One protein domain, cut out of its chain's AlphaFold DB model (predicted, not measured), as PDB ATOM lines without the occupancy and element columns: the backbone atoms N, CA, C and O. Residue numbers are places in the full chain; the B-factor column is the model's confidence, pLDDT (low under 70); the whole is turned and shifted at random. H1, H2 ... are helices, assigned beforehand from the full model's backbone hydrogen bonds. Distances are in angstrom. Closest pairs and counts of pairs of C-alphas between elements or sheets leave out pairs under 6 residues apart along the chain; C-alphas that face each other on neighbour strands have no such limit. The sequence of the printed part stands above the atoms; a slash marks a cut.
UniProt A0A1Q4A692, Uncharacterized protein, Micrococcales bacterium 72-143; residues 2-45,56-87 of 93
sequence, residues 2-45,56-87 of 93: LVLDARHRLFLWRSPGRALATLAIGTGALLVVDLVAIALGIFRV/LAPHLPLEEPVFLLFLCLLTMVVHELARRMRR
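This is residues 2 to 45 and 56 to 87 of the 93 residues of an uncharacterized protein of Micrococcales bacterium 72-143 (UniProt A0A1Q4A692). Two long helices, H3 and H2, cross as a lopsided X, and a short helix, H1, lies beside H3 with little contact. The 76 printed residues, with three named helices in the order H1, H2, H3 and no named strand, are all helix by class. The whole is loose, with a radius of gyration of the C-alphas of 14.8 A, and a rod spanning 45 by 22 by 18 A.

H3, residues 63 to 87, is 35.9 A long and ends at C-alpha 87 (142.971, 164.078, 132.421). H2, residues 16 to 39, is 33.9 A long. H1, residues 2 to 8, begins at C-alpha 2 (151.029, 151.073, 116.077) and is 9.9 A long.

H3 touches H2 with residues 65 to 73 alone, against residues 23 to 31; the closest C-alphas, of Leu 69 and Thr 27, are 5.4 A apart. They run opposite ways at a steep tilt of 48 degrees. H1 is close to H3 but not clearly touching, the closest C-alphas, of Asp 5 and Val 77, 6.6 A apart; they run the same way at a shallow tilt of 14 degrees. H1 and H2 are apart. In H1, H2 and H3 every O i to N i+4 pair is within hydrogen-bond range.

The C-alphas of Pro 58 and Arg 87, the two farthest apart, are 46.1 A apart. Residues 46 to 55 are not printed, in the link from H2 to H3; the gap is 11.9 A between C-alphas 45 and 56. The link H1 to H2 is short. No printed residue is under 70 in pLDDT.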
ATOM      1  N   LEU A   2     149.711 151.208 115.424       78.56
ATOM      2  CA  LEU A   2     151.029 151.073 116.077       78.56
ATOM      3  C   LEU A   2     151.883 152.354 116.037       78.56
ATOM      4  O   LEU A   2     152.516 152.692 117.025       78.56
ATOM      5  N   VAL A   3     151.837 153.125 114.944       80.06
ATOM      6  CA  VAL A   3     152.536 154.425 114.850       80.06
ATOM      7  C   VAL A   3     151.992 155.453 115.853       80.06
ATOM      8  O   VAL A   3     152.766 156.186 116.462       80.06
ATOM      9  N   LEU A   4     150.671 155.496 116.061       76.31
ATOM     10  CA  LEU A   4     150.053 156.373 117.063       76.31
ATOM     11  C   LEU A   4     150.437 155.931 118.475       76.31
ATOM     12  O   LEU A   4     150.788 156.769 119.305       76.31
ATOM     13  N   ASP A   5     150.420 154.619 118.718       77.44
ATOM     14  CA  ASP A   5     150.818 154.047 119.997       77.44
ATOM     15  C   ASP A   5     152.291 154.329 120.317       77.44
ATOM     16  O   ASP A   5     152.602 154.767 121.421       77.44
ATOM     17  N   ALA A   6     153.177 154.190 119.328       77.31
ATOM     18  CA  ALA A   6     154.598 154.491 119.455       77.31
ATOM     19  C   ALA A   6     154.856 155.987 119.693       77.31
ATOM     20  O   ALA A   6     155.609 156.345 120.601       77.31
ATOM     21  N   ARG A   7     154.201 156.870 118.922       84.31
ATOM     22  CA  ARG A   7     154.369 158.329 119.037       84.31
ATOM     23  C   ARG A   7     153.891 158.861 120.384       84.31
ATOM     24  O   ARG A   7     154.549 159.713 120.974       84.31
ATOM     25  N   HIS A   8     152.742 158.390 120.862       78.38
ATOM     26  CA  HIS A   8     152.116 158.914 122.079       78.38
ATOM     27  C   HIS A   8     152.348 158.044 123.319       78.38
ATOM     28  O   HIS A   8     151.906 158.443 124.402       78.38
ATOM     29  N   ARG A   9     153.048 156.908 123.167       79.81
ATOM     30  CA  ARG A   9     153.314 155.894 124.203       79.81
ATOM     31  C   ARG A   9     152.050 155.538 124.980       79.81
ATOM     32  O   ARG A   9     151.997 155.698 126.199       79.81
ATOM     33  N   LEU A  10     151.007 155.130 124.262       77.12
ATOM     34  CA  LEU A  10     149.684 154.936 124.861       77.12
ATOM     35  C   LEU A  10     149.602 153.593 125.599       77.12
ATOM     36  O   LEU A  10     149.289 153.585 126.790       77.12
ATOM     37  N   PHE A  11     149.953 152.486 124.941       83.44
ATOM     38  CA  PHE A  11     149.704 151.136 125.447       83.44
ATOM     39  C   PHE A  11     150.912 150.191 125.312       83.44
ATOM     40  O   PHE A  11     151.558 149.882 126.319       83.44
ATOM     41  N   LEU A  12     151.271 149.765 124.096       81.12
ATOM     42  CA  LEU A  12     152.361 148.808 123.849       81.12
ATOM     43  C   LEU A  12     153.725 149.417 124.201       81.12
ATOM     44  O   LEU A  12     154.522 148.790 124.898       81.12
ATOM     45  N   TRP A  13     153.968 150.673 123.813       81.38
ATOM     46  CA  TRP A  13     155.248 151.359 124.064       81.38
ATOM     47  C   TRP A  13     155.355 151.922 125.489       81.38
ATOM     48  O   TRP A  13     156.416 152.404 125.888       81.38
ATOM     49  N   ARG A  14     154.267 151.866 126.269       83.56
ATOM     50  CA  ARG A  14     154.248 152.264 127.682       83.56
ATOM     51  C   ARG A  14     154.631 151.117 128.610       83.56
ATOM     52  O   ARG A  14     155.355 151.331 129.577       83.56
ATOM     53  N   SER A  15     154.122 149.918 128.339       87.31
ATOM     54  CA  SER A  15     154.377 148.725 129.149       87.31
ATOM     55  C   SER A  15     154.233 147.459 128.293       87.31
ATOM     56  O   SER A  15     153.168 146.837 128.323       87.31
ATOM     57  N   PRO A  16     155.276 147.054 127.544       87.12
ATOM     58  CA  PRO A  16     155.160 146.031 126.504       87.12
ATOM     59  C   PRO A  16     154.722 144.669 127.047       87.12
ATOM     60  O   PRO A  16     153.832 144.057 126.474       87.12
ATOM     61  N   GLY A  17     155.253 144.223 128.192       92.94
ATOM     62  CA  GLY A  17     154.873 142.926 128.771       92.94
ATOM     63  C   GLY A  17     153.390 142.850 129.152       92.94
ATOM     64  O   GLY A  17     152.695 141.907 128.789       92.94
ATOM     65  N   ARG A  18     152.874 143.888 129.826       91.75
ATOM     66  CA  ARG A  18     151.451 143.967 130.196       91.75
ATOM     67  C   ARG A  18     150.564 144.114 128.968       91.75
ATOM     68  O   ARG A  18     149.526 143.472 128.900       91.75
ATOM     69  N   ALA A  19     150.981 144.931 128.005       92.06
ATOM     70  CA  ALA A  19     150.231 145.142 126.780       92.06
ATOM     71  C   ALA A  19     150.121 143.856 125.953       92.06
ATOM     72  O   ALA A  19     149.023 143.499 125.534       92.06
ATOM     73  N   LEU A  20     151.222 143.116 125.794       93.56
ATOM     74  CA  LEU A  20     151.224 141.811 125.135       93.56
ATOM     75  C   LEU A  20     150.327 140.809 125.866       93.56
ATOM     76  O   LEU A  20     149.529 140.144 125.214       93.56
ATOM     77  N   ALA A  21     150.394 140.743 127.199       96.06
ATOM     78  CA  ALA A  21     149.514 139.873 127.980       96.06
ATOM     79  C   ALA A  21     148.032 140.237 127.790       96.06
ATOM     80  O   ALA A  21     147.210 139.360 127.546       96.06
ATOM     81  N   THR A  22     147.682 141.526 127.839       95.81
ATOM     82  CA  THR A  22     146.308 141.991 127.602       95.81
ATOM     83  C   THR A  22     145.826 141.650 126.192       95.81
ATOM     84  O   THR A  22     144.705 141.170 126.046       95.81
ATOM     85  N   LEU A  23     146.661 141.848 125.167       96.50
ATOM     86  CA  LEU A  23     146.321 141.484 123.790       96.50
ATOM     87  C   LEU A  23     146.136 139.975 123.636       96.50
ATOM     88  O   LEU A  23     145.148 139.554 123.043       96.50
ATOM     89  N   ALA A  24     147.044 139.170 124.189       96.88
ATOM     90  CA  ALA A  24     146.970 137.716 124.111       96.88
ATOM     91  C   ALA A  24     145.714 137.178 124.814       96.88
ATOM     92  O   ALA A  24     144.985 136.379 124.232       96.88
ATOM     93  N   ILE A  25     145.427 137.660 126.027       98.19
ATOM     94  CA  ILE A  25     144.243 137.249 126.794       98.19
ATOM     95  C   ILE A  25     142.959 137.684 126.079       98.19
ATOM     96  O   ILE A  25     142.056 136.868 125.917       98.19
ATOM     97  N   GLY A  26     142.875 138.940 125.627       97.12
ATOM     98  CA  GLY A  26     141.688 139.457 124.938       97.12
ATOM     99  C   GLY A  26     141.417 138.733 123.621       97.12
ATOM    100  O   GLY A  26     140.301 138.276 123.389       97.12
ATOM    101  N   THR A  27     142.456 138.554 122.803       98.00
ATOM    102  CA  THR A  27     142.358 137.830 121.526       98.00
ATOM    103  C   THR A  27     141.971 136.374 121.763       98.00
ATOM    104  O   THR A  27     141.071 135.872 121.102       98.00
ATOM    105  N   GLY A  28     142.600 135.702 122.734       97.94
ATOM    106  CA  GLY A  28     142.286 134.314 123.068       97.94
ATOM    107  C   GLY A  28     140.852 134.135 123.565       97.94
ATOM    108  O   GLY A  28     140.175 133.206 123.141       97.94
ATOM    109  N   ALA A  29     140.360 135.043 124.411       98.00
ATOM    110  CA  ALA A  29     138.985 134.995 124.900       98.00
ATOM    111  C   ALA A  29     137.961 135.156 123.765       98.00
ATOM    112  O   ALA A  29     137.003 134.389 123.703       98.00
ATOM    113  N   LEU A  30     138.177 136.110 122.852       97.06
ATOM    114  CA  LEU A  30     137.307 136.297 121.686       97.06
ATOM    115  C   LEU A  30     137.377 135.103 120.733       97.06
ATOM    116  O   LEU A  30     136.344 134.612 120.297       97.06
ATOM    117  N   LEU A  31     138.573 134.563 120.503       96.75
ATOM    118  CA  LEU A  31     138.752 133.394 119.648       96.75
ATOM    119  C   LEU A  31     138.027 132.160 120.206       96.75
ATOM    120  O   LEU A  31     137.469 131.378 119.446       96.75
ATOM    121  N   VAL A  32     137.989 131.982 121.531       96.94
ATOM    122  CA  VAL A  32     137.188 130.916 122.154       96.94
ATOM    123  C   VAL A  32     135.699 131.110 121.860       96.94
ATOM    124  O   VAL A  32     135.017 130.139 121.538       96.94
ATOM    125  N   VAL A  33     135.196 132.344 121.933       96.19
ATOM    126  CA  VAL A  33     133.800 132.649 121.586       96.19
ATOM    127  C   VAL A  33     133.527 132.355 120.109       96.19
ATOM    128  O   VAL A  33     132.516 131.720 119.807       96.19
ATOM    129  N   ASP A  34     134.443 132.719 119.210       93.88
ATOM    130  CA  ASP A  34     134.326 132.415 117.781       93.88
ATOM    131  C   ASP A  34     134.278 130.913 117.525       93.88
ATOM    132  O   ASP A  34     133.397 130.434 116.816       93.88
ATOM    133  N   LEU A  35     135.174 130.143 118.146       93.81
ATOM    134  CA  LEU A  35     135.193 128.686 118.010       93.81
ATOM    135  C   LEU A  35     133.886 128.052 118.501       93.81
ATOM    136  O   LEU A  35     133.380 127.126 117.864       93.81
ATOM    137  N   VAL A  36     133.306 128.565 119.590       95.62
ATOM    138  CA  VAL A  36     131.986 128.127 120.068       95.62
ATOM    139  C   VAL A  36     130.898 128.475 119.050       95.62
ATOM    140  O   VAL A  36     130.072 127.624 118.723       95.62
ATOM    141  N   ALA A  37     130.900 129.689 118.501       93.44
ATOM    142  CA  ALA A  37     129.921 130.113 117.502       93.44
ATOM    143  C   ALA A  37     130.036 129.323 116.184       93.44
ATOM    144  O   ALA A  37     129.015 128.978 115.585       93.44
ATOM    145  N   ILE A  38     131.254 128.981 115.758       92.12
ATOM    146  CA  ILE A  38     131.517 128.098 114.613       92.12
ATOM    147  C   ILE A  38     130.980 126.693 114.893       92.12
ATOM    148  O   ILE A  38     130.270 126.134 114.058       92.12
ATOM    149  N   ALA A  39     131.257 126.135 116.076       91.31
ATOM    150  CA  ALA A  39     130.770 124.809 116.459       91.31
ATOM    151  C   ALA A  39     129.233 124.738 116.510       91.31
ATOM    152  O   ALA A  39     128.651 123.700 116.202       91.31
ATOM    153  N   LEU A  40     128.572 125.848 116.852       94.69
ATOM    154  CA  LEU A  40     127.114 125.988 116.825       94.69
ATOM    155  C   LEU A  40     126.545 126.277 115.421       94.69
ATOM    156  O   LEU A  40     125.329 126.383 115.270       94.69
ATOM    157  N   GLY A  41     127.391 126.426 114.396       90.12
ATOM    158  CA  GLY A  41     126.977 126.748 113.026       90.12
ATOM    159  C   GLY A  41     126.484 128.189 112.835       90.12
ATOM    160  O   GLY A  41     125.846 128.496 111.826       90.12
ATOM    161  N   ILE A  42     126.756 129.076 113.795       90.31
ATOM    162  CA  ILE A  42     126.356 130.488 113.751       90.31
ATOM    163  C   ILE A  42     127.271 131.252 112.789       90.31
ATOM    164  O   ILE A  42     126.793 132.044 111.971       90.31
ATOM    165  N   PHE A  43     128.579 130.985 112.855       86.44
ATOM    166  CA  PHE A  43     129.574 131.609 111.989       86.44
ATOM    167  C   PHE A  43     129.903 130.773 110.757       86.44
ATOM    168  O   PHE A  43     129.985 129.547 110.796       86.44
ATOM    169  N   ARG A  44     130.070 131.483 109.639       81.75
ATOM    170  CA  ARG A  44     130.370 130.955 108.308       81.75
ATOM    171  C   ARG A  44     131.416 131.853 107.658       81.75
ATOM    172  O   ARG A  44     131.438 133.056 107.906       81.75
ATOM    173  N   VAL A  45     132.249 131.259 106.813       81.62
ATOM    174  CA  VAL A  45     133.244 131.994 106.023       81.62
ATOM    175  C   VAL A  45     132.517 132.840 104.982       81.62
ATOM    176  O   VAL A  45     131.574 132.358 104.359       81.62
ATOM    177  N   LEU A  56     142.883 128.317 109.112       90.56
ATOM    178  CA  LEU A  56     143.527 127.762 110.308       90.56
ATOM    179  C   LEU A  56     142.757 126.554 110.862       90.56
ATOM    180  O   LEU A  56     143.361 125.638 111.414       90.56
ATOM    181  N   ALA A  57     141.432 126.553 110.711       88.38
ATOM    182  CA  ALA A  57     140.534 125.456 111.065       88.38
ATOM    183  C   ALA A  57     139.280 125.494 110.161       88.38
ATOM    184  O   ALA A  57     139.099 126.470 109.421       88.38
ATOM    185  N   PRO A  58     138.393 124.477 110.193       86.31
ATOM    186  CA  PRO A  58     137.118 124.542 109.485       86.31
ATOM    187  C   PRO A  58     136.361 125.816 109.867       86.31
ATOM    188  O   PRO A  58     136.118 126.075 111.040       86.31
ATOM    189  N   HIS A  59     136.037 126.626 108.865       88.06
ATOM    190  CA  HIS A  59     135.381 127.925 109.018       88.06
ATOM    191  C   HIS A  59     136.126 128.998 109.839       88.06
ATOM    192  O   HIS A  59     135.528 130.022 110.150       88.06
ATOM    193  N   LEU A  60     137.422 128.816 110.123       92.12
ATOM    194  CA  LEU A  60     138.264 129.799 110.811       92.12
ATOM    195  C   LEU A  60     139.400 130.294 109.889       92.12
ATOM    196  O   LEU A  60     140.446 129.636 109.799       92.12
ATOM    197  N   PRO A  61     139.216 131.418 109.178       94.38
ATOM    198  CA  PRO A  61     140.254 131.993 108.326       94.38
ATOM    199  C   PRO A  61     141.380 132.643 109.151       94.38
ATOM    200  O   PRO A  61     141.157 133.075 110.281       94.38
ATOM    201  N   LEU A  62     142.595 132.730 108.594       93.81
ATOM    202  CA  LEU A  62     143.761 133.369 109.233       93.81
ATOM    203  C   LEU A  62     143.502 134.837 109.599       93.81
ATOM    204  O   LEU A  62     144.041 135.355 110.578       93.81
ATOM    205  N   GLU A  63     142.689 135.510 108.803       94.25
ATOM    206  CA  GLU A  63     142.317 136.903 108.972       94.25
ATOM    207  C   GLU A  63     141.549 137.141 110.271       94.25
ATOM    208  O   GLU A  63     141.671 138.227 110.829       94.25
ATOM    209  N   GLU A  64     140.828 136.142 110.789       94.12
ATOM    210  CA  GLU A  64     140.023 136.277 112.006       94.12
ATOM    211  C   GLU A  64     140.887 136.553 113.250       94.12
ATOM    212  O   GLU A  64     140.743 137.618 113.849       94.12
ATOM    213  N   PRO A  65     141.877 135.717 113.637       95.44
ATOM    214  CA  PRO A  65     142.735 136.039 114.779       95.44
ATOM    215  C   PRO A  65     143.553 137.322 114.574       95.44
ATOM    216  O   PRO A  65     143.845 138.021 115.547       95.44
ATOM    217  N   VAL A  66     143.903 137.671 113.330       95.75
ATOM    218  CA  VAL A  66     144.557 138.954 113.020       95.75
ATOM    219  C   VAL A  66     143.602 140.122 113.276       95.75
ATOM    220  O   VAL A  66     144.001 141.125 113.877       95.75
ATOM    221  N   PHE A  67     142.343 139.990 112.867       94.94
ATOM    222  CA  PHE A  67     141.291 140.967 113.102       94.94
ATOM    223  C   PHE A  67     140.997 141.123 114.595       94.94
ATOM    224  O   PHE A  67     140.990 142.250 115.087       94.94
ATOM    225  N   LEU A  68     140.855 140.027 115.342       97.00
ATOM    226  CA  LEU A  68     140.642 140.055 116.792       97.00
ATOM    227  C   LEU A  68     141.809 140.715 117.535       97.00
ATOM    228  O   LEU A  68     141.597 141.547 118.425       97.00
ATOM    229  N   LEU A  69     143.049 140.406 117.143       96.94
ATOM    230  CA  LEU A  69     144.238 141.062 117.684       96.94
ATOM    231  C   LEU A  69     144.212 142.568 117.397       96.94
ATOM    232  O   LEU A  69     144.467 143.385 118.289       96.94
ATOM    233  N   PHE A  70     143.888 142.942 116.158       95.75
ATOM    234  CA  PHE A  70     143.744 144.337 115.758       95.75
ATOM    235  C   PHE A  70     142.625 145.040 116.536       95.75
ATOM    236  O   PHE A  70     142.825 146.168 116.983       95.75
ATOM    237  N   LEU A  71     141.488 144.381 116.758       96.62
ATOM    238  CA  LEU A  71     140.358 144.900 117.523       96.62
ATOM    239  C   LEU A  71     140.741 145.141 118.988       96.62
ATOM    240  O   LEU A  71     140.437 146.205 119.539       96.62
ATOM    241  N   CYS A  72     141.467 144.208 119.607       96.88
ATOM    242  CA  CYS A  72     141.993 144.383 120.961       96.88
ATOM    243  C   CYS A  72     142.974 145.565 121.028       96.88
ATOM    244  O   CYS A  72     142.874 146.414 121.919       96.88
ATOM    245  N   LEU A  73     143.888 145.668 120.058       94.88
ATOM    246  CA  LEU A  73     144.831 146.783 119.956       94.88
ATOM    247  C   LEU A  73     144.111 148.125 119.781       94.88
ATOM    248  O   LEU A  73     144.426 149.085 120.485       94.88
ATOM    249  N   LEU A  74     143.149 148.192 118.860       94.94
ATOM    250  CA  LEU A  74     142.354 149.386 118.585       94.94
ATOM    251  C   LEU A  74     141.620 149.839 119.847       94.94
ATOM    252  O   LEU A  74     141.723 151.006 120.226       94.94
ATOM    253  N   THR A  75     140.950 148.907 120.525       95.12
ATOM    254  CA  THR A  75     140.235 149.160 121.781       95.12
ATOM    255  C   THR A  75     141.150 149.788 122.826       95.12
ATOM    256  O   THR A  75     140.806 150.819 123.401       95.12
ATOM    257  N   MET A  76     142.343 149.225 123.037       94.12
ATOM    258  CA  MET A  76     143.286 149.739 124.034       94.12
ATOM    259  C   MET A  76     143.861 151.109 123.666       94.12
ATOM    260  O   MET A  76     143.960 151.981 124.534       94.12
ATOM    261  N   VAL A  77     144.188 151.338 122.391       91.25
ATOM    262  CA  VAL A  77     144.663 152.647 121.910       91.25
ATOM    263  C   VAL A  77     143.590 153.721 122.107       91.25
ATOM    264  O   VAL A  77     143.884 154.791 122.645       91.25
ATOM    265  N   VAL A  78     142.340 153.437 121.724       92.31
ATOM    266  CA  VAL A  78     141.205 154.360 121.904       92.31
ATOM    267  C   VAL A  78     140.927 154.598 123.387       92.31
ATOM    268  O   VAL A  78     140.719 155.739 123.803       92.31
ATOM    269  N   HIS A  79     140.974 153.546 124.205       93.06
ATOM    270  CA  HIS A  79     140.750 153.643 125.641       93.06
ATOM    271  C   HIS A  79     141.787 154.542 126.324       93.06
ATOM    272  O   HIS A  79     141.418 155.453 127.072       93.06
ATOM    273  N   GLU A  80     143.078 154.344 126.049       91.50
ATOM    274  CA  GLU A  80     144.144 155.173 126.622       91.50
ATOM    275  C   GLU A  80     144.099 156.617 126.114       91.50
ATOM    276  O   GLU A  80     144.306 157.550 126.897       91.50
ATOM    277  N   LEU A  81     143.742 156.831 124.844       89.19
ATOM    278  CA  LEU A  81     143.512 158.173 124.313       89.19
ATOM    279  C   LEU A  81     142.374 158.883 125.067       89.19
ATOM    280  O   LEU A  81     142.567 159.992 125.566       89.19
ATOM    281  N   ALA A  82     141.226 158.223 125.238       91.62
ATOM    282  CA  ALA A  82     140.081 158.773 125.965       91.62
ATOM    283  C   ALA A  82     140.398 159.044 127.447       91.62
ATOM    284  O   ALA A  82     139.951 160.041 128.022       91.62
ATOM    285  N   ARG A  83     141.192 158.179 128.093       91.88
ATOM    286  CA  ARG A  83     141.692 158.419 129.459       91.88
ATOM    287  C   ARG A  83     142.574 159.657 129.531       91.88
ATOM    288  O   ARG A  83     142.465 160.412 130.492       91.88
ATOM    289  N   ARG A  84     143.439 159.866 128.538       87.56
ATOM    290  CA  ARG A  84     144.346 161.015 128.493       87.56
ATOM    291  C   ARG A  84     143.589 162.324 128.277       87.56
ATOM    292  O   ARG A  84     143.833 163.267 129.017       87.56
ATOM    293  N   MET A  85     142.618 162.345 127.361       88.44
ATOM    294  CA  MET A  85     141.760 163.515 127.124       88.44
ATOM    295  C   MET A  85     141.006 163.940 128.391       88.44
ATOM    296  O   MET A  85     141.005 165.116 128.740       88.44
ATOM    297  N   ARG A  86     140.453 162.977 129.142       90.19
ATOM    298  CA  ARG A  86     139.774 163.249 130.423       90.19
ATOM    299  C   ARG A  86     140.689 163.790 131.525       90.19
ATOM    300  O   ARG A  86     140.196 164.420 132.451       90.19
ATOM    301  N   ARG A  87     141.997 163.518 131.468       85.88
ATOM    302  CA  ARG A  87     142.971 164.078 132.421       85.88
ATOM    303  C   ARG A  87     143.310 165.523 132.086       85.88
ATOM    304  O   ARG A  87     143.335 166.347 132.988       85.88
TER     305      ARG A  87